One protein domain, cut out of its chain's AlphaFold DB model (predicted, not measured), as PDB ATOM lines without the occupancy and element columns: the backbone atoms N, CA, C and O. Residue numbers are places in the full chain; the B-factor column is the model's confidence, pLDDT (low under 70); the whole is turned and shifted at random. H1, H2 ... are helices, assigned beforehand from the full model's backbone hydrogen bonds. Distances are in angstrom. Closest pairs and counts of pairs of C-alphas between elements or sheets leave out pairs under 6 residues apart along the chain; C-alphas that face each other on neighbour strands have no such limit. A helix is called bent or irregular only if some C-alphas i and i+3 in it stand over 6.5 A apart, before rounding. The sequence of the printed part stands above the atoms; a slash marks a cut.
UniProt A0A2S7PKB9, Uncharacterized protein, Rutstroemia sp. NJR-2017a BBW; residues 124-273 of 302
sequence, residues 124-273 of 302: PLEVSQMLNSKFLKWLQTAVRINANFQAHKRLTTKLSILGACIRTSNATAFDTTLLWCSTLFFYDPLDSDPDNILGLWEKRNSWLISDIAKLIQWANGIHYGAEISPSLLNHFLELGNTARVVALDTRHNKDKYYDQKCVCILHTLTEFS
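Overview. This is residues 124 to 273 of the 302 residues of an uncharacterized protein of Rutstroemia sp. NJR-2017a BBW (UniProt A0A2S7PKB9). Two bundles of three helices, H1 H2 H3 and H4 H5 H6, each running up and down, join at a steep angle where H3 packs on H4 and its last residues, 186 and 187, reach H5. The printed part has 150 residues with six named helices in order H1 to H6, no named strand, and is all helix. It is compact, with a radius of gyration of the C-alphas of 15.4 A and spans of 52 by 39 by 25 A.

Arrangement. H1, residues 124 to 145, touches H2, residues 156 to 167, in a hairpin at a shallow tilt of 27 degrees; the closest C-alphas, of Ser 128 and Ile 166, are 5.1 A apart. H3, residues 171 to 187, is the hub and touches H2 in a second hairpin, closest at the C-alphas of Cys 165 and Phe 174, 5.4 A. H3 touches residues 209 to 217 of H4, residues 203 to 222, at a steep tilt of 57 degrees; the closest C-alphas, of Thr 183 and Ala 213, are 5.2 A apart. H5, residues 233 to 248, touches H6, residues 255 to 272, in a hairpin, closest at the C-alphas of Thr 242 and Tyr 257, 5.1 A. H1 and H6 are apart. Every O i to N i+4 pair is within hydrogen-bond range in H3, H5 and H6, against 16 of 18 in H1, 7 of 8 in H2 and 13 of 16 in H4.

Along the chain. H1 begins at C-alpha 124 (230.106, 191.433, 195.629) and measures 32.1 A from first to last C-alpha. H4 measures 30.0 A and is irregular, with C-alphas 204 and 207 7.1 A apart. H6, 25.4 A, ends at C-alpha 272 (201.848, 187.918, 186.465).

Size, cuts and confidence. The C-alphas farthest apart, of Leu 125 and Arg 251, are 51.9 A apart. The printed part has no cut. The link from H3 to H4, residues 188 to 202, is long. Mean pLDDT of the printed part is 95.4, and no printed residue is under 70.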
ATOM      1  N   PRO A 124     229.978 190.369 196.629       83.81
ATOM      2  CA  PRO A 124     230.106 191.433 195.629       83.81
ATOM      3  C   PRO A 124     230.085 190.918 194.183       83.81
ATOM      4  O   PRO A 124     229.471 191.560 193.326       83.81
ATOM      5  N   LEU A 125     230.716 189.772 193.912       88.44
ATOM      6  CA  LEU A 125     230.788 189.168 192.583       88.44
ATOM      7  C   LEU A 125     229.424 188.623 192.124       88.44
ATOM      8  O   LEU A 125     229.001 188.931 191.008       88.44
ATOM      9  N   GLU A 126     228.705 187.895 192.982       93.31
ATOM     10  CA  GLU A 126     227.342 187.407 192.719       93.31
ATOM     11  C   GLU A 126     226.382 188.558 192.397       93.31
ATOM     12  O   GLU A 126     225.659 188.513 191.395       93.31
ATOM     13  N   VAL A 127     226.414 189.633 193.194       93.50
ATOM     14  CA  VAL A 127     225.591 190.822 192.936       93.50
ATOM     15  C   VAL A 127     225.965 191.454 191.594       93.50
ATOM     16  O   VAL A 127     225.072 191.726 190.794       93.50
ATOM     17  N   SER A 128     227.255 191.633 191.286       94.44
ATOM     18  CA  SER A 128     227.688 192.194 189.995       94.44
ATOM     19  C   SER A 128     227.188 191.357 188.805       94.44
ATOM     20  O   SER A 128     226.639 191.905 187.845       94.44
ATOM     21  N   GLN A 129     227.280 190.024 188.893       96.31
ATOM     22  CA  GLN A 129     226.764 189.099 187.876       96.31
ATOM     23  C   GLN A 129     225.235 189.180 187.730       96.31
ATOM     24  O   GLN A 129     224.723 189.242 186.607       96.31
ATOM     25  N   MET A 130     224.494 189.257 188.843       96.62
ATOM     26  CA  MET A 130     223.043 189.465 188.826       96.62
ATOM     27  C   MET A 130     222.681 190.777 188.113       96.62
ATOM     28  O   MET A 130     221.853 190.760 187.201       96.62
ATOM     29  N   LEU A 131     223.304 191.902 188.485       97.69
ATOM     30  CA  LEU A 131     223.038 193.211 187.871       97.69
ATOM     31  C   LEU A 131     223.404 193.223 186.376       97.69
ATOM     32  O   LEU A 131     222.658 193.768 185.562       97.69
ATOM     33  N   ASN A 132     224.490 192.551 185.991       97.50
ATOM     34  CA  ASN A 132     224.876 192.386 184.590       97.50
ATOM     35  C   ASN A 132     223.817 191.593 183.795       97.50
ATOM     36  O   ASN A 132     223.392 192.036 182.730       97.50
ATOM     37  N   SER A 133     223.296 190.480 184.331       97.12
ATOM     38  CA  SER A 133     222.229 189.713 183.659       97.12
ATOM     39  C   SER A 133     220.908 190.496 183.542       97.12
ATOM     40  O   SER A 133     220.280 190.486 182.478       97.12
ATOM     41  N   LYS A 134     220.527 191.248 184.590       96.94
ATOM     42  CA  LYS A 134     219.401 192.198 184.574       96.94
ATOM     43  C   LYS A 134     219.567 193.231 183.450       96.94
ATOM     44  O   LYS A 134     218.632 193.445 182.677       96.94
ATOM     45  N   PHE A 135     220.746 193.850 183.343       97.69
ATOM     46  CA  PHE A 135     221.016 194.885 182.343       97.69
ATOM     47  C   PHE A 135     221.049 194.310 180.928       97.69
ATOM     48  O   PHE A 135     220.403 194.855 180.040       97.69
ATOM     49  N   LEU A 136     221.718 193.172 180.719       97.44
ATOM     50  CA  LEU A 136     221.800 192.505 179.420       97.44
ATOM     51  C   LEU A 136     220.411 192.152 178.865       97.44
ATOM     52  O   LEU A 136     220.154 192.404 177.688       97.44
ATOM     53  N   LYS A 137     219.495 191.646 179.703       97.19
ATOM     54  CA  LYS A 137     218.100 191.387 179.301       97.19
ATOM     55  C   LYS A 137     217.392 192.670 178.845       97.19
ATOM     56  O   LYS A 137     216.711 192.658 177.823       97.19
ATOM     57  N   TRP A 138     217.569 193.774 179.573       97.75
ATOM     58  CA  TRP A 138     216.988 195.075 179.220       97.75
ATOM     59  C   TRP A 138     217.569 195.622 177.907       97.75
ATOM     60  O   TRP A 138     216.818 195.983 177.002       97.75
ATOM     61  N   LEU A 139     218.896 195.587 177.754       97.31
ATOM     62  CA  LEU A 139     219.619 196.017 176.552       97.31
ATOM     63  C   LEU A 139     219.188 195.225 175.308       97.31
ATOM     64  O   LEU A 139     218.943 195.814 174.257       97.31
ATOM     65  N   GLN A 140     219.034 193.902 175.424       96.88
ATOM     66  CA  GLN A 140     218.548 193.045 174.335       96.88
ATOM     67  C   GLN A 140     217.120 193.389 173.890       96.88
ATOM     68  O   GLN A 140     216.788 193.200 172.720       96.88
ATOM     69  N   THR A 141     216.276 193.894 174.792       96.75
ATOM     70  CA  THR A 141     214.948 194.411 174.444       96.75
ATOM     71  C   THR A 141     215.040 195.805 173.818       96.75
ATOM     72  O   THR A 141     214.445 196.025 172.764       96.75
ATOM     73  N   ALA A 142     215.832 196.720 174.388       96.69
ATOM     74  CA  ALA A 142     215.990 198.083 173.876       96.69
ATOM     75  C   ALA A 142     216.545 198.117 172.438       96.69
ATOM     76  O   ALA A 142     215.956 198.759 171.569       96.69
ATOM     77  N   VAL A 143     217.598 197.342 172.149       96.81
ATOM     78  CA  VAL A 143     218.227 197.245 170.813       96.81
ATOM     79  C   VAL A 143     217.253 196.768 169.726       96.81
ATOM     80  O   VAL A 143     217.378 197.173 168.573       96.81
ATOM     81  N   ARG A 144     216.259 195.934 170.070       96.19
ATOM     82  CA  ARG A 144     215.237 195.448 169.119       96.19
ATOM     83  C   ARG A 144     214.212 196.514 168.726       96.19
ATOM     84  O   ARG A 144     213.551 196.351 167.707       96.19
ATOM     85  N   ILE A 145     214.071 197.563 169.533       96.12
ATOM     86  CA  ILE A 145     213.149 198.685 169.308       96.12
ATOM     87  C   ILE A 145     213.905 199.874 168.699       96.12
ATOM     88  O   ILE A 145     213.421 200.496 167.759       96.12
ATOM     89  N   ASN A 146     215.112 200.156 169.194       95.62
ATOM     90  CA  ASN A 146     216.017 201.162 168.648       95.62
ATOM     91  C   ASN A 146     217.464 200.643 168.689       95.62
ATOM     92  O   ASN A 146     218.113 200.640 169.734       95.62
ATOM     93  N   ALA A 147     217.999 200.261 167.527       93.81
ATOM     94  CA  ALA A 147     219.372 199.766 167.385       93.81
ATOM     95  C   ALA A 147     220.460 200.815 167.714       93.81
ATOM     96  O   ALA A 147     221.631 200.464 167.852       93.81
ATOM     97  N   ASN A 148     220.077 202.090 167.848       91.75
ATOM     98  CA  ASN A 148     220.948 203.218 168.176       91.75
ATOM     99  C   ASN A 148     220.631 203.861 169.541       91.75
ATOM    100  O   ASN A 148     221.100 204.966 169.812       91.75
ATOM    101  N   PHE A 149     219.869 203.193 170.421       91.19
ATOM    102  CA  PHE A 149     219.457 203.728 171.733       91.19
ATOM    103  C   PHE A 149     220.631 204.212 172.618       91.19
ATOM    104  O   PHE A 149     220.435 205.058 173.485       91.19
ATOM    105  N   GLN A 150     221.862 203.735 172.395       89.00
ATOM    106  CA  GLN A 150     223.075 204.223 173.062       89.00
ATOM    107  C   GLN A 150     223.342 205.727 172.832       89.00
ATOM    108  O   GLN A 150     223.954 206.377 173.681       89.00
ATOM    109  N   ALA A 151     222.860 206.279 171.713       91.25
ATOM    110  CA  ALA A 151     222.973 207.692 171.348       91.25
ATOM    111  C   ALA A 151     221.787 208.560 171.825       91.25
ATOM    112  O   ALA A 151     221.816 209.773 171.630       91.25
ATOM    113  N   HIS A 152     220.760 207.966 172.446       94.62
ATOM    114  CA  HIS A 152     219.578 208.673 172.954       94.62
ATOM    115  C   HIS A 152     219.979 209.609 174.106       94.62
ATOM    116  O   HIS A 152     220.331 209.147 175.200       94.62
ATOM    117  N   LYS A 153     219.894 210.929 173.888       93.75
ATOM    118  CA  LYS A 153     220.447 211.971 174.777       93.75
ATOM    119  C   LYS A 153     219.937 211.886 176.218       93.75
ATOM    120  O   LYS A 153     220.650 212.256 177.149       93.75
ATOM    121  N   ARG A 154     218.710 211.393 176.430       92.88
ATOM    122  CA  ARG A 154     218.111 211.220 177.769       92.88
ATOM    123  C   ARG A 154     218.564 209.945 178.496       92.88
ATOM    124  O   ARG A 154     218.401 209.867 179.716       92.88
ATOM    125  N   LEU A 155     219.142 208.972 177.786       95.75
ATOM    126  CA  LEU A 155     219.591 207.694 178.344       95.75
ATOM    127  C   LEU A 155     221.103 207.585 178.527       95.75
ATOM    128  O   LEU A 155     221.509 206.981 179.517       95.75
ATOM    129  N   THR A 156     221.937 208.141 177.640       94.50
ATOM    130  CA  THR A 156     223.393 207.871 177.613       94.50
ATOM    131  C   THR A 156     224.060 207.994 178.993       94.50
ATOM    132  O   THR A 156     224.714 207.055 179.445       94.50
ATOM    133  N   THR A 157     223.812 209.078 179.737       94.56
ATOM    134  CA  THR A 157     224.350 209.264 181.101       94.56
ATOM    135  C   THR A 157     223.850 208.206 182.093       94.56
ATOM    136  O   THR A 157     224.609 207.742 182.941       94.56
ATOM    137  N   LYS A 158     222.587 207.775 181.987       96.88
ATOM    138  CA  LYS A 158     222.002 206.744 182.862       96.88
ATOM    139  C   LYS A 158     222.534 205.345 182.542       96.88
ATOM    140  O   LYS A 158     222.763 204.567 183.463       96.88
ATOM    141  N   LEU A 159     222.807 205.045 181.270       96.94
ATOM    142  CA  LEU A 159     223.481 203.808 180.857       96.94
ATOM    143  C   LEU A 159     224.905 203.736 181.439       96.94
ATOM    144  O   LEU A 159     225.299 202.695 181.969       96.94
ATOM    145  N   SER A 160     225.640 204.855 181.451       96.94
ATOM    146  CA  SER A 160     226.941 204.958 182.132       96.94
ATOM    147  C   SER A 160     226.837 204.758 183.649       96.94
ATOM    148  O   SER A 160     227.672 204.064 184.231       96.94
ATOM    149  N   ILE A 161     225.795 205.300 184.295       97.88
ATOM    150  CA  ILE A 161     225.528 205.074 185.726       97.88
ATOM    151  C   ILE A 161     225.228 203.592 186.002       97.88
ATOM    152  O   ILE A 161     225.788 203.040 186.945       97.88
ATOM    153  N   LEU A 162     224.439 202.903 185.168       98.19
ATOM    154  CA  LEU A 162     224.206 201.455 185.305       98.19
ATOM    155  C   LEU A 162     225.513 200.652 185.199       98.19
ATOM    156  O   LEU A 162     225.763 199.777 186.028       98.19
ATOM    157  N   GLY A 163     226.393 201.005 184.256       97.44
ATOM    158  CA  GLY A 163     227.736 200.422 184.140       97.44
ATOM    159  C   GLY A 163     228.663 200.732 185.327       97.44
ATOM    160  O   GLY A 163     229.555 199.943 185.640       97.44
ATOM    161  N   ALA A 164     228.463 201.849 186.032       97.75
ATOM    162  CA  ALA A 164     229.126 202.111 187.308       97.75
ATOM    163  C   ALA A 164     228.535 201.257 188.444       97.75
ATOM    164  O   ALA A 164     229.297 200.638 189.181       97.75
ATOM    165  N   CYS A 165     227.206 201.143 188.533       97.81
ATOM    166  CA  CYS A 165     226.522 200.360 189.567       97.81
ATOM    167  C   CYS A 165     226.823 198.855 189.478       97.81
ATOM    168  O   CYS A 165     226.918 198.201 190.510       97.81
ATOM    169  N   ILE A 166     227.020 198.304 188.272       97.50
ATOM    170  CA  ILE A 166     227.476 196.912 188.090       97.50
ATOM    171  C   ILE A 166     228.897 196.727 188.642       97.50
ATOM    172  O   ILE A 166     229.151 195.753 189.348       97.50
ATOM    173  N   ARG A 167     229.819 197.663 188.366       96.44
ATOM    174  CA  ARG A 167     231.216 197.597 188.843       96.44
ATOM    175  C   ARG A 167     231.356 197.787 190.355       96.44
ATOM    176  O   ARG A 167     232.305 197.271 190.929       96.44
ATOM    177  N   THR A 168     230.440 198.519 190.988       96.19
ATOM    178  CA  THR A 168     230.411 198.744 192.446       96.19
ATOM    179  C   THR A 168     229.399 197.858 193.180       96.19
ATOM    180  O   THR A 168     229.168 198.054 194.372       96.19
ATOM    181  N   SER A 169     228.766 196.910 192.479       96.50
ATOM    182  CA  SER A 169     227.714 196.016 192.991       96.50
ATOM    183  C   SER A 169     226.558 196.728 193.718       96.50
ATOM    184  O   SER A 169     225.893 196.157 194.583       96.50
ATOM    185  N   ASN A 170     226.274 197.982 193.355       97.00
ATOM    186  CA  ASN A 170     225.255 198.808 193.999       97.00
ATOM    187  C   ASN A 170     223.861 198.531 193.407       97.00
ATOM    188  O   ASN A 170     223.393 199.230 192.505       97.00
ATOM    189  N   ALA A 171     223.193 197.502 193.934       96.81
ATOM    190  CA  ALA A 171     221.871 197.075 193.475       96.81
ATOM    191  C   ALA A 171     220.788 198.165 193.612       96.81
ATOM    192  O   ALA A 171     219.978 198.334 192.704       96.81
ATOM    193  N   THR A 172     220.794 198.948 194.695       96.62
ATOM    194  CA  THR A 172     219.778 199.988 194.947       96.62
ATOM    195  C   THR A 172     219.864 201.132 193.936       96.62
ATOM    196  O   THR A 172     218.844 201.558 193.386       96.62
ATOM    197  N   ALA A 173     221.078 201.612 193.649       97.62
ATOM    198  CA  ALA A 173     221.301 202.620 192.615       97.62
ATOM    199  C   ALA A 173     221.046 202.053 191.209       97.62
ATOM    200  O   ALA A 173     220.488 202.757 190.364       97.62
ATOM    201  N   PHE A 174     221.380 200.778 190.975       98.31
ATOM    202  CA  PHE A 174     221.090 200.088 189.720       98.31
ATOM    203  C   PHE A 174     219.583 200.019 189.442       98.31
ATOM    204  O   PHE A 174     219.142 200.546 188.424       98.31
ATOM    205  N   ASP A 175     218.782 199.430 190.336       97.12
ATOM    206  CA  ASP A 175     217.346 199.219 190.100       97.12
ATOM    207  C   ASP A 175     216.595 200.562 189.992       97.12
ATOM    208  O   ASP A 175     215.722 200.727 189.138       97.12
ATOM    209  N   THR A 176     217.011 201.573 190.768       97.50
ATOM    210  CA  THR A 176     216.491 202.950 190.660       97.50
ATOM    211  C   THR A 176     216.843 203.593 189.314       97.50
ATOM    212  O   THR A 176     216.003 204.248 188.695       97.50
ATOM    213  N   THR A 177     218.074 203.414 188.827       98.38
ATOM    214  CA  THR A 177     218.499 203.975 187.533       98.38
ATOM    215  C   THR A 177     217.837 203.240 186.368       98.38
ATOM    216  O   THR A 177     217.422 203.886 185.406       98.38
ATOM    217  N   LEU A 178     217.673 201.916 186.464       98.31
ATOM    218  CA  LEU A 178     217.050 201.095 185.429       98.31
ATOM    219  C   LEU A 178     215.565 201.435 185.268       98.31
ATOM    220  O   LEU A 178     215.109 201.574 184.137       98.31
ATOM    221  N   LEU A 179     214.845 201.681 186.369       98.31
ATOM    222  CA  LEU A 179     213.475 202.201 186.338       98.31
ATOM    223  C   LEU A 179     213.375 203.504 185.526       98.31
ATOM    224  O   LEU A 179     212.475 203.653 184.696       98.31
ATOM    225  N   TRP A 180     214.316 204.436 185.711       98.00
ATOM    226  CA  TRP A 180     214.365 205.672 184.923       98.00
ATOM    227  C   TRP A 180     214.782 205.446 183.465       98.00
ATOM    228  O   TRP A 180     214.273 206.151 182.594       98.00
ATOM    229  N   CYS A 181     215.647 204.467 183.177       98.12
ATOM    230  CA  CYS A 181     215.950 204.057 181.804       98.12
ATOM    231  C   CYS A 181     214.707 203.497 181.102       98.12
ATOM    232  O   CYS A 181     214.359 204.001 180.039       98.12
ATOM    233  N   SER A 182     213.997 202.534 181.707       98.19
ATOM    234  CA  SER A 182     212.718 202.026 181.188       98.19
ATOM    235  C   SER A 182     211.729 203.171 180.964       98.19
ATOM    236  O   SER A 182     211.216 203.329 179.863       98.19
ATOM    237  N   THR A 183     211.507 204.020 181.972       98.50
ATOM    238  CA  THR A 183     210.549 205.138 181.901       98.50
ATOM    239  C   THR A 183     210.803 206.053 180.703       98.50
ATOM    240  O   THR A 183     209.882 206.331 179.935       98.50
ATOM    241  N   LEU A 184     212.043 206.527 180.540       97.69
ATOM    242  CA  LEU A 184     212.400 207.441 179.453       97.69
ATOM    243  C   LEU A 184     212.361 206.735 178.094       97.69
ATOM    244  O   LEU A 184     211.847 207.308 177.138       97.69
ATOM    245  N   PHE A 185     212.820 205.482 178.031       98.06
ATOM    246  CA  PHE A 185     212.811 204.689 176.805       98.06
ATOM    247  C   PHE A 185     211.396 204.365 176.315       98.06
ATOM    248  O   PHE A 185     211.144 204.437 175.121       98.06
ATOM    249  N   PHE A 186     210.440 204.058 177.195       98.25
ATOM    250  CA  PHE A 186     209.047 203.903 176.761       98.25
ATOM    251  C   PHE A 186     208.425 205.249 176.376       98.25
ATOM    252  O   PHE A 186     207.727 205.325 175.363       98.25
ATOM    253  N   TYR A 187     208.711 206.320 177.127       98.25
ATOM    254  CA  TYR A 187     208.188 207.653 176.821       98.25
ATOM    255  C   TYR A 187     208.682 208.211 175.476       98.25
ATOM    256  O   TYR A 187     207.891 208.856 174.797       98.25
ATOM    257  N   ASP A 188     209.913 207.935 175.035       97.31
ATOM    258  CA  ASP A 188     210.402 208.310 173.696       97.31
ATOM    259  C   ASP A 188     211.524 207.373 173.184       97.31
ATOM    260  O   ASP A 188     212.699 207.734 173.222       97.31
ATOM    261  N   PRO A 189     211.201 206.166 172.671       96.62
ATOM    262  CA  PRO A 189     212.203 205.138 172.356       96.62
ATOM    263  C   PRO A 189     213.154 205.510 171.214       96.62
ATOM    264  O   PRO A 189     214.173 204.842 171.024       96.62
ATOM    265  N   LEU A 190     212.820 206.541 170.434       95.81
ATOM    266  CA  LEU A 190     213.561 206.974 169.251       95.81
ATOM    267  C   LEU A 190     214.378 208.258 169.479       95.81
ATOM    268  O   LEU A 190     215.069 208.673 168.554       95.81
ATOM    269  N   ASP A 191     214.331 208.859 170.679       93.69
ATOM    270  CA  ASP A 191     214.878 210.202 170.963       93.69
ATOM    271  C   ASP A 191     214.327 211.256 169.981       93.69
ATOM    272  O   ASP A 191     215.071 212.032 169.384       93.69
ATOM    273  N   SER A 192     213.005 211.233 169.771       92.44
ATOM    274  CA  SER A 192     212.270 211.992 168.748       92.44
ATOM    275  C   SER A 192     212.350 213.511 168.927       92.44
ATOM    276  O   SER A 192     212.214 214.252 167.954       92.44
ATOM    277  N   ASP A 193     212.541 213.983 170.162       93.19
ATOM    278  CA  ASP A 193     212.683 215.406 170.496       93.19
ATOM    279  C   ASP A 193     213.963 215.663 171.321       93.19
ATOM    280  O   ASP A 193     213.895 216.039 172.499       93.19
ATOM    281  N   PRO A 194     215.155 215.425 170.747       90.88
ATOM    282  CA  PRO A 194     216.395 215.286 171.512       90.88
ATOM    283  C   PRO A 194     216.837 216.615 172.149       90.88
ATOM    284  O   PRO A 194     217.431 216.631 173.228       90.88
ATOM    285  N   ASP A 195     216.495 217.735 171.510       92.75
ATOM    286  CA  ASP A 195     216.829 219.102 171.928       92.75
ATOM    287  C   ASP A 195     215.620 219.876 172.497       92.75
ATOM    288  O   ASP A 195     215.719 221.073 172.759       92.75
ATOM    289  N   ASN A 196     214.490 219.197 172.744       92.81
ATOM    290  CA  ASN A 196     213.237 219.786 173.244       92.81
ATOM    291  C   ASN A 196     212.700 220.947 172.372       92.81
ATOM    292  O   ASN A 196     212.318 222.004 172.876       92.81
ATOM    293  N   ILE A 197     212.676 220.737 171.057       93.25
ATOM    294  CA  ILE A 197     212.113 221.648 170.051       93.25
ATOM    295  C   ILE A 197     210.595 221.443 169.929       93.25
ATOM    296  O   ILE A 197     209.860 222.408 169.730       93.25
ATOM    297  N   LEU A 198     210.112 220.202 170.071       91.12
ATOM    298  CA  LEU A 198     208.678 219.871 170.057       91.12
ATOM    299  C   LEU A 198     208.019 220.061 171.436       91.12
ATOM    300  O   LEU A 198     206.798 220.180 171.533       91.12
ATOM    301  N   GLY A 199     208.820 220.097 172.501       92.12
ATOM    302  CA  GLY A 199     208.371 220.314 173.873       92.12
ATOM    303  C   GLY A 199     208.011 219.032 174.634       92.12
ATOM    304  O   GLY A 199     207.347 219.105 175.673       92.12
ATOM    305  N   LEU A 200     208.443 217.850 174.172       93.69
ATOM    306  CA  LEU A 200     208.150 216.577 174.850       93.69
ATOM    307  C   LEU A 200     208.664 216.537 176.297       93.69
ATOM    308  O   LEU A 200     208.073 215.852 177.133       93.69
ATOM    309  N   TRP A 201     209.714 217.294 176.616       94.88
ATOM    310  CA  TRP A 201     210.375 217.328 177.924       94.88
ATOM    311  C   TRP A 201     210.050 218.591 178.739       94.88
ATOM    312  O   TRP A 201     210.667 218.829 179.778       94.88
ATOM    313  N   GLU A 202     209.080 219.408 178.310       93.19
ATOM    314  CA  GLU A 202     208.635 220.576 179.076       93.19
ATOM    315  C   GLU A 202     208.140 220.196 180.481       93.19
ATOM    316  O   GLU A 202     207.493 219.167 180.687       93.19
ATOM    317  N   LYS A 203     208.342 221.088 181.464       93.31
ATOM    318  CA  LYS A 203     207.942 220.854 182.866       93.31
ATOM    319  C   LYS A 203     206.459 220.473 183.014       93.31
ATOM    320  O   LYS A 203     206.132 219.659 183.876       93.31
ATOM    321  N   ARG A 204     205.574 220.986 182.147       91.88
ATOM    322  CA  ARG A 204     204.136 220.638 182.108       91.88
ATOM    323  C   ARG A 204     203.832 219.188 181.699       91.88
ATOM    324  O   ARG A 204     202.724 218.731 181.950       91.88
ATOM    325  N   ASN A 205     204.788 218.474 181.105       94.06
ATOM    326  CA  ASN A 205     204.652 217.089 180.637       94.06
ATOM    327  C   ASN A 205     205.296 216.077 181.605       94.06
ATOM    328  O   ASN A 205     205.035 214.880 181.522       94.06
ATOM    329  N   SER A 206     206.052 216.554 182.603       94.94
ATOM    330  CA  SER A 206     206.722 215.724 183.620       94.94
ATOM    331  C   SER A 206     205.793 214.781 184.403       94.94
ATOM    332  O   SER A 206     206.238 213.730 184.865       94.94
ATOM    333  N   TRP A 207     204.495 215.101 184.520       96.62
ATOM    334  CA  TRP A 207     203.516 214.224 185.169       96.62
ATOM    335  C   TRP A 207     203.272 212.925 184.389       96.62
ATOM    336  O   TRP A 207     203.082 211.899 185.031       96.62
ATOM    337  N   LEU A 208     203.342 212.938 183.050       97.62
ATOM    338  CA  LEU A 208     203.230 211.730 182.217       97.62
ATOM    339  C   LEU A 208     204.406 210.791 182.484       97.62
ATOM    340  O   LEU A 208     204.219 209.623 182.804       97.62
ATOM    341  N   ILE A 209     205.623 211.338 182.441       97.88
ATOM    342  CA  ILE A 209     206.866 210.602 182.702       97.88
ATOM    343  C   ILE A 209     206.852 210.032 184.135       97.88
ATOM    344  O   ILE A 209     207.185 208.871 184.350       97.88
ATOM    345  N   SER A 210     206.390 210.814 185.121       98.25
ATOM    346  CA  SER A 210     206.225 210.356 186.510       98.25
ATOM    347  C   SER A 210     205.163 209.260 186.671       98.25
ATOM    348  O   SER A 210     205.319 208.378 187.514       98.25
ATOM    349  N   ASP A 211     204.078 209.309 185.901       98.56
ATOM    350  CA  ASP A 211     202.981 208.341 185.971       98.56
ATOM    351  C   ASP A 211     203.332 207.014 185.272       98.56
ATOM    352  O   ASP A 211     203.047 205.946 185.814       98.56
ATOM    353  N   ILE A 212     204.070 207.073 184.156       98.69
ATOM    354  CA  ILE A 212     204.715 205.909 183.527       98.69
ATOM    355  C   ILE A 212     205.721 205.269 184.495       98.69
ATOM    356  O   ILE A 212     205.674 204.055 184.695       98.69
ATOM    357  N   ALA A 213     206.574 206.059 185.162       98.62
ATOM    358  CA  ALA A 213     207.523 205.540 186.153       98.62
ATOM    359  C   ALA A 213     206.819 204.787 187.291       98.62
ATOM    360  O   ALA A 213     207.211 203.675 187.638       98.62
ATOM    361  N   LYS A 214     205.738 205.359 187.840       98.69
ATOM    362  CA  LYS A 214     204.922 204.717 188.884       98.69
ATOM    363  C   LYS A 214     204.283 203.417 188.399       98.69
ATOM    364  O   LYS A 214     204.240 202.453 189.159       98.69
ATOM    365  N   LEU A 215     203.817 203.365 187.149       98.69
ATOM    366  CA  LEU A 215     203.228 202.152 186.580       98.69
ATOM    367  C   LEU A 215     204.271 201.047 186.363       98.69
ATOM    368  O   LEU A 215     204.014 199.902 186.726       98.69
ATOM    369  N   ILE A 216     205.451 201.382 185.831       98.56
ATOM    370  CA  ILE A 216     206.563 200.430 185.674       98.56
ATOM    371  C   ILE A 216     207.029 199.929 187.047       98.56
ATOM    372  O   ILE A 216     207.225 198.730 187.230       98.56
ATOM    373  N   GLN A 217     207.152 200.820 188.038       98.38
ATOM    374  CA  GLN A 217     207.520 200.458 189.409       98.38
ATOM    375  C   GLN A 217     206.496 199.509 190.049       98.38
ATOM    376  O   GLN A 217     206.884 198.520 190.667       98.38
ATOM    377  N   TRP A 218     205.197 199.776 189.878       98.38
ATOM    378  CA  TRP A 218     204.120 198.901 190.346       98.38
ATOM    379  C   TRP A 218     204.150 197.529 189.654       98.38
ATOM    380  O   TRP A 218     204.115 196.507 190.336       98.38
ATOM    381  N   ALA A 219     204.299 197.492 188.326       97.38
ATOM    382  CA  ALA A 219     204.359 196.244 187.567       97.38
ATOM    383  C   ALA A 219     205.582 195.397 187.958       97.38
ATOM    384  O   ALA A 219     205.460 194.193 188.187       97.38
ATOM    385  N   ASN A 220     206.739 196.036 188.148       95.62
ATOM    386  CA  ASN A 220     207.957 195.377 188.620       95.62
ATOM    387  C   ASN A 220     207.898 194.946 190.096       95.62
ATOM    388  O   ASN A 220     208.666 194.071 190.494       95.62
ATOM    389  N   GLY A 221     206.960 195.487 190.881       95.00
ATOM    390  CA  GLY A 221     206.599 194.977 192.207       95.00
ATOM    391  C   GLY A 221     205.753 193.695 192.180       95.00
ATOM    392  O   GLY A 221     205.763 192.951 193.158       95.00
ATOM    393  N   ILE A 222     205.058 193.407 191.070       94.69
ATOM    394  CA  ILE A 222     204.347 192.135 190.844       94.69
ATOM    395  C   ILE A 222     205.312 191.097 190.251       94.69
ATOM    396  O   ILE A 222     205.394 189.972 190.743       94.69
ATOM    397  N   HIS A 223     206.073 191.477 189.220       94.06
ATOM    398  CA  HIS A 223     207.084 190.626 188.593       94.06
ATOM    399  C   HIS A 223     208.230 191.466 188.013       94.06
ATOM    400  O   HIS A 223     208.025 192.269 187.107       94.06
ATOM    401  N   TYR A 224     209.466 191.243 188.470       93.25
ATOM    402  CA  TYR A 224     210.628 192.023 188.028       93.25
ATOM    403  C   TYR A 224     210.871 191.939 186.505       93.25
ATOM    404  O   TYR A 224     211.036 190.856 185.933       93.25
ATOM    405  N   GLY A 225     210.964 193.094 185.846       94.38
ATOM    406  CA  GLY A 225     211.127 193.195 184.397       94.38
ATOM    407  C   GLY A 225     209.845 192.857 183.628       94.38
ATOM    408  O   GLY A 225     209.930 192.266 182.547       94.38
ATOM    409  N   ALA A 226     208.674 193.149 184.207       96.06
ATOM    410  CA  ALA A 226     207.372 193.000 183.565       96.06
ATOM    411  C   ALA A 226     207.213 193.964 182.382       96.06
ATOM    412  O   ALA A 226     206.680 193.565 181.351       96.06
ATOM    413  N   GLU A 227     207.726 195.194 182.464       96.75
ATOM    414  CA  GLU A 227     207.594 196.186 181.389       96.75
ATOM    415  C   GLU A 227     208.354 195.785 180.114       96.75
ATOM    416  O   GLU A 227     207.914 196.075 179.004       96.75
ATOM    417  N   ILE A 228     209.464 195.052 180.271       96.69
ATOM    418  CA  ILE A 228     210.242 194.467 179.166       96.69
ATOM    419  C   ILE A 228     209.834 193.022 178.821       96.69
ATOM    420  O   ILE A 228     210.556 192.341 178.087       96.69
ATOM    421  N   SER A 229     208.721 192.516 179.364       95.62
ATOM    422  CA  SER A 229     208.227 191.164 179.064       95.62
ATOM    423  C   SER A 229     207.502 191.102 177.707       95.62
ATOM    424  O   SER A 229     206.872 192.085 177.314       95.62
ATOM    425  N   PRO A 230     207.542 189.967 176.974       94.12
ATOM    426  CA  PRO A 230     206.964 189.885 175.628       94.12
ATOM    427  C   PRO A 230     205.467 190.217 175.534       94.12
ATOM    428  O   PRO A 230     205.041 190.731 174.503       94.12
ATOM    429  N   SER A 231     204.681 189.956 176.584       93.25
ATOM    430  CA  SER A 231     203.241 190.238 176.621       93.25
ATOM    431  C   SER A 231     202.885 191.679 177.008       93.25
ATOM    432  O   SER A 231     201.788 192.127 176.689       93.25
ATOM    433  N   LEU A 232     203.796 192.441 177.629       96.62
ATOM    434  CA  LEU A 232     203.561 193.841 178.023       96.62
ATOM    435  C   LEU A 232     204.326 194.877 177.191       96.62
ATOM    436  O   LEU A 232     203.905 196.034 177.146       96.62
ATOM    437  N   LEU A 233     205.415 194.486 176.522       97.56
ATOM    438  CA  LEU A 233     206.342 195.400 175.843       97.56
ATOM    439  C   LEU A 233     205.639 196.390 174.899       97.56
ATOM    440  O   LEU A 233     205.848 197.600 174.979       97.56
ATOM    441  N   ASN A 234     204.756 195.876 174.039       97.81
ATOM    442  CA  ASN A 234     204.007 196.687 173.076       97.81
ATOM    443  C   ASN A 234     203.003 197.625 173.765       97.81
ATOM    444  O   ASN A 234     202.777 198.738 173.294       97.81
ATOM    445  N   HIS A 235     202.433 197.215 174.900       98.12
ATOM    446  CA  HIS A 235     201.490 198.037 175.654       98.12
ATOM    447  C   HIS A 235     202.187 199.207 176.365       98.12
ATOM    448  O   HIS A 235     201.637 200.307 176.382       98.12
ATOM    449  N   PHE A 236     203.409 199.022 176.881       98.31
ATOM    450  CA  PHE A 236     204.205 200.132 177.423       98.31
ATOM    451  C   PHE A 236     204.738 201.074 176.331       98.31
ATOM    452  O   PHE A 236     204.793 202.285 176.553       98.31
ATOM    453  N   LEU A 237     205.059 200.566 175.133       98.31
ATOM    454  CA  LEU A 237     205.394 201.411 173.978       98.31
ATOM    455  C   LEU A 237     204.212 202.296 173.549       98.31
ATOM    456  O   LEU A 237     204.397 203.496 173.335       98.31
ATOM    457  N   GLU A 238     202.995 201.744 173.488       98.38
ATOM    458  CA  GLU A 238     201.798 202.526 173.146       98.38
ATOM    459  C   GLU A 238     201.359 203.465 174.287       98.38
ATOM    460  O   GLU A 238     200.838 204.553 174.039       98.38
ATOM    461  N   LEU A 239     201.636 203.120 175.549       98.56
ATOM    462  CA  LEU A 239     201.450 204.038 176.680       98.56
ATOM    463  C   LEU A 239     202.355 205.272 176.548       98.56
ATOM    464  O   LEU A 239     201.908 206.401 176.745       98.56
ATOM    465  N   GLY A 240     203.617 205.073 176.165       98.12
ATOM    466  CA  GLY A 240     204.517 206.173 175.836       98.12
ATOM    467  C   GLY A 240     204.072 206.959 174.600       98.12
ATOM    468  O   GLY A 240     204.172 208.182 174.578       98.12
ATOM    469  N   ASN A 241     203.518 206.286 173.591       97.31
ATOM    470  CA  ASN A 241     202.993 206.926 172.385       97.31
ATOM    471  C   ASN A 241     201.795 207.841 172.672       97.31
ATOM    472  O   ASN A 241     201.821 209.028 172.341       97.31
ATOM    473  N   THR A 242     200.783 207.326 173.369       97.44
ATOM    474  CA  THR A 242     199.631 208.111 173.836       97.44
ATOM    475  C   THR A 242     200.054 209.240 174.783       97.44
ATOM    476  O   THR A 242     199.514 210.344 174.684       97.44
ATOM    477  N   ALA A 243     201.078 209.031 175.621       97.25
ATOM    478  CA  ALA A 243     201.675 210.094 176.426       97.25
ATOM    479  C   ALA A 243     202.311 211.204 175.568       97.25
ATOM    480  O   ALA A 243     202.014 212.374 175.803       97.25
ATOM    481  N   ARG A 244     203.119 210.879 174.545       96.75
ATOM    482  CA  ARG A 244     203.690 211.884 173.620       96.75
ATOM    483  C   ARG A 244     202.602 212.689 172.902       96.75
ATOM    484  O   ARG A 244     202.735 213.903 172.780       96.75
ATOM    485  N   VAL A 245     201.500 212.058 172.490       95.56
ATOM    486  CA  VAL A 245     200.355 212.766 171.878       95.56
ATOM    487  C   VAL A 245     199.747 213.791 172.848       95.56
ATOM    488  O   VAL A 245     199.571 214.951 172.477       95.56
ATOM    489  N   VAL A 246     199.506 213.404 174.107       95.44
ATOM    490  CA  VAL A 246     199.009 214.305 175.171       95.44
ATOM    491  C   VAL A 246     200.040 215.382 175.558       95.44
ATOM    492  O   VAL A 246     199.671 216.475 175.988       95.44
ATOM    493  N   ALA A 247     201.336 215.103 175.407       94.81
ATOM    494  CA  ALA A 247     202.414 216.055 175.661       94.81
ATOM    495  C   ALA A 247     202.512 217.149 174.580       94.81
ATOM    496  O   ALA A 247     202.832 218.298 174.902       94.81
ATOM    497  N   LEU A 248     202.224 216.823 173.317       93.31
ATOM    498  CA  LEU A 248     202.288 217.771 172.199       93.31
ATOM    499  C   LEU A 248     201.007 218.604 172.052       93.31
ATOM    500  O   LEU A 248     201.095 219.819 171.883       93.31
ATOM    501  N   ASP A 249     199.824 217.994 172.170       88.94
ATOM    502  CA  ASP A 249     198.544 218.702 172.057       88.94
ATOM    503  C   ASP A 249     197.870 218.881 173.429       88.94
ATOM    504  O   ASP A 249     197.240 217.977 173.976       88.94
ATOM    505  N   THR A 250     197.949 220.101 173.972       73.81
ATOM    506  CA  THR A 250     197.311 220.479 175.248       73.81
ATOM    507  C   THR A 250     195.781 220.496 175.206       73.81
ATOM    508  O   THR A 250     195.153 220.604 176.261       73.81
ATOM    509  N   ARG A 251     195.172 220.394 174.018       78.69
ATOM    510  CA  ARG A 251     193.722 220.249 173.826       78.69
ATOM    511  C   ARG A 251     193.305 218.793 173.626       78.69
ATOM    512  O   ARG A 251     192.104 218.525 173.598       78.69
ATOM    513  N   HIS A 252     194.253 217.863 173.485       77.06
ATOM    514  CA  HIS A 252     193.925 216.460 173.273       77.06
ATOM    515  C   HIS A 252     193.283 215.855 174.516       77.06
ATOM    516  O   HIS A 252     193.692 216.104 175.653       77.06
ATOM    517  N   ASN A 253     192.287 215.004 174.285       83.31
ATOM    518  CA  ASN A 253     191.683 214.247 175.361       83.31
ATOM    519  C   ASN A 253     192.693 213.227 175.924       83.31
ATOM    520  O   ASN A 253     193.340 212.495 175.170       83.31
ATOM    521  N   LYS A 254     192.807 213.182 177.255       93.50
ATOM    522  CA  LYS A 254     193.694 212.272 177.989       93.50
ATOM    523  C   LYS A 254     193.166 210.841 178.049       93.50
ATOM    524  O   LYS A 254     193.951 209.951 178.363       93.50
ATOM    525  N   ASP A 255     191.889 210.617 177.734       94.44
ATOM    526  CA  ASP A 255     191.240 209.305 177.844       94.44
ATOM    527  C   ASP A 255     192.048 208.195 177.162       94.44
ATOM    528  O   ASP A 255     192.363 207.218 177.821       94.44
ATOM    529  N   LYS A 256     192.567 208.400 175.939       94.81
ATOM    530  CA  LYS A 256     193.427 207.410 175.250       94.81
ATOM    531  C   LYS A 256     194.656 206.965 176.057       94.81
ATOM    532  O   LYS A 256     195.054 205.807 175.977       94.81
ATOM    533  N   TYR A 257     195.275 207.877 176.811       97.62
ATOM    534  CA  TYR A 257     196.400 207.548 177.691       97.62
ATOM    535  C   TYR A 257     195.924 206.764 178.924       97.62
ATOM    536  O   TYR A 257     196.588 205.819 179.346       97.62
ATOM    537  N   TYR A 258     194.759 207.104 179.483       97.94
ATOM    538  CA  TYR A 258     194.169 206.365 180.601       97.94
ATOM    539  C   TYR A 258     193.640 204.981 180.189       97.94
ATOM    540  O   TYR A 258     193.870 204.019 180.917       97.94
ATOM    541  N   ASP A 259     193.040 204.844 179.007       97.88
ATOM    542  CA  ASP A 259     192.642 203.571 178.400       97.88
ATOM    543  C   ASP A 259     193.862 202.660 178.231       97.88
ATOM    544  O   ASP A 259     193.885 201.532 178.724       97.88
ATOM    545  N   GLN A 260     194.933 203.175 177.616       98.25
ATOM    546  CA  GLN A 260     196.163 202.412 177.410       98.25
ATOM    547  C   GLN A 260     196.882 202.086 178.734       98.25
ATOM    548  O   GLN A 260     197.468 201.012 178.879       98.25
ATOM    549  N   LYS A 261     196.772 202.953 179.749       98.44
ATOM    550  CA  LYS A 261     197.223 202.660 181.116       98.44
ATOM    551  C   LYS A 261     196.419 201.518 181.743       98.44
ATOM    552  O   LYS A 261     197.010 200.634 182.363       98.44
ATOM    553  N   CYS A 262     195.100 201.494 181.557       98.38
ATOM    554  CA  CYS A 262     194.240 200.396 181.994       98.38
ATOM    555  C   CYS A 262     194.584 199.078 181.281       98.38
ATOM    556  O   CYS A 262     194.600 198.041 181.939       98.38
ATOM    557  N   VAL A 263     194.952 199.107 179.992       98.06
ATOM    558  CA  VAL A 263     195.479 197.935 179.264       98.06
ATOM    559  C   VAL A 263     196.773 197.421 179.911       98.06
ATOM    560  O   VAL A 263     196.854 196.241 180.248       98.06
ATOM    561  N   CYS A 264     197.758 198.289 180.177       98.06
ATOM    562  CA  CYS A 264     198.982 197.902 180.894       98.06
ATOM    563  C   CYS A 264     198.693 197.284 182.278       98.06
ATOM    564  O   CYS A 264     199.297 196.270 182.632       98.06
ATOM    565  N   ILE A 265     197.766 197.861 183.051       98.25
ATOM    566  CA  ILE A 265     197.357 197.336 184.366       98.25
ATOM    567  C   ILE A 265     196.711 195.953 184.224       98.25
ATOM    568  O   ILE A 265     197.118 195.019 184.915       98.25
ATOM    569  N   LEU A 266     195.743 195.807 183.312       97.69
ATOM    570  CA  LEU A 266     195.019 194.558 183.081       97.69
ATOM    571  C   LEU A 266     195.970 193.427 182.688       97.69
ATOM    572  O   LEU A 266     195.975 192.394 183.350       97.69
ATOM    573  N   HIS A 267     196.815 193.643 181.675       96.50
ATOM    574  CA  HIS A 267     197.759 192.623 181.217       96.50
ATOM    575  C   HIS A 267     198.808 192.282 182.283       96.50
ATOM    576  O   HIS A 267     199.157 191.117 182.439       96.50
ATOM    577  N   THR A 268     199.259 193.251 183.090       96.81
ATOM    578  CA  THR A 268     200.160 192.951 184.220       96.81
ATOM    579  C   THR A 268     199.476 192.039 185.238       96.81
ATOM    580  O   THR A 268     200.084 191.085 185.724       96.81
ATOM    581  N   LEU A 269     198.198 192.294 185.534       96.06
ATOM    582  CA  LEU A 269     197.432 191.466 186.456       96.06
ATOM    583  C   LEU A 269     197.170 190.063 185.889       96.06
ATOM    584  O   LEU A 269     197.361 189.102 186.628       96.06
ATOM    585  N   THR A 270     196.778 189.916 184.621       94.88
ATOM    586  CA  THR A 270     196.445 188.600 184.040       94.88
ATOM    587  C   THR A 270     197.660 187.715 183.777       94.88
ATOM    588  O   THR A 270     197.548 186.501 183.902       94.88
ATOM    589  N   GLU A 271     198.807 188.300 183.424       93.19
ATOM    590  CA  GLU A 271     200.027 187.552 183.088       93.19
ATOM    591  C   GLU A 271     200.850 187.171 184.331       93.19
ATOM    592  O   GLU A 271     201.449 186.097 184.370       93.19
ATOM    593  N   PHE A 272     200.893 188.042 185.353       92.00
ATOM    594  CA  PHE A 272     201.848 187.918 186.465       92.00
ATOM    595  C   PHE A 272     201.224 187.779 187.860       92.00
ATOM    596  O   PHE A 272     201.934 187.404 188.798       92.00
ATOM    597  N   SER A 273     199.917 188.011 188.038       84.75
ATOM    598  CA  SER A 273     199.269 187.648 189.307       84.75
ATOM    599  C   SER A 273     199.176 186.133 189.406       84.75
ATOM    600  O   SER A 273     198.633 185.475 188.520       84.75
TER     601      SER A 273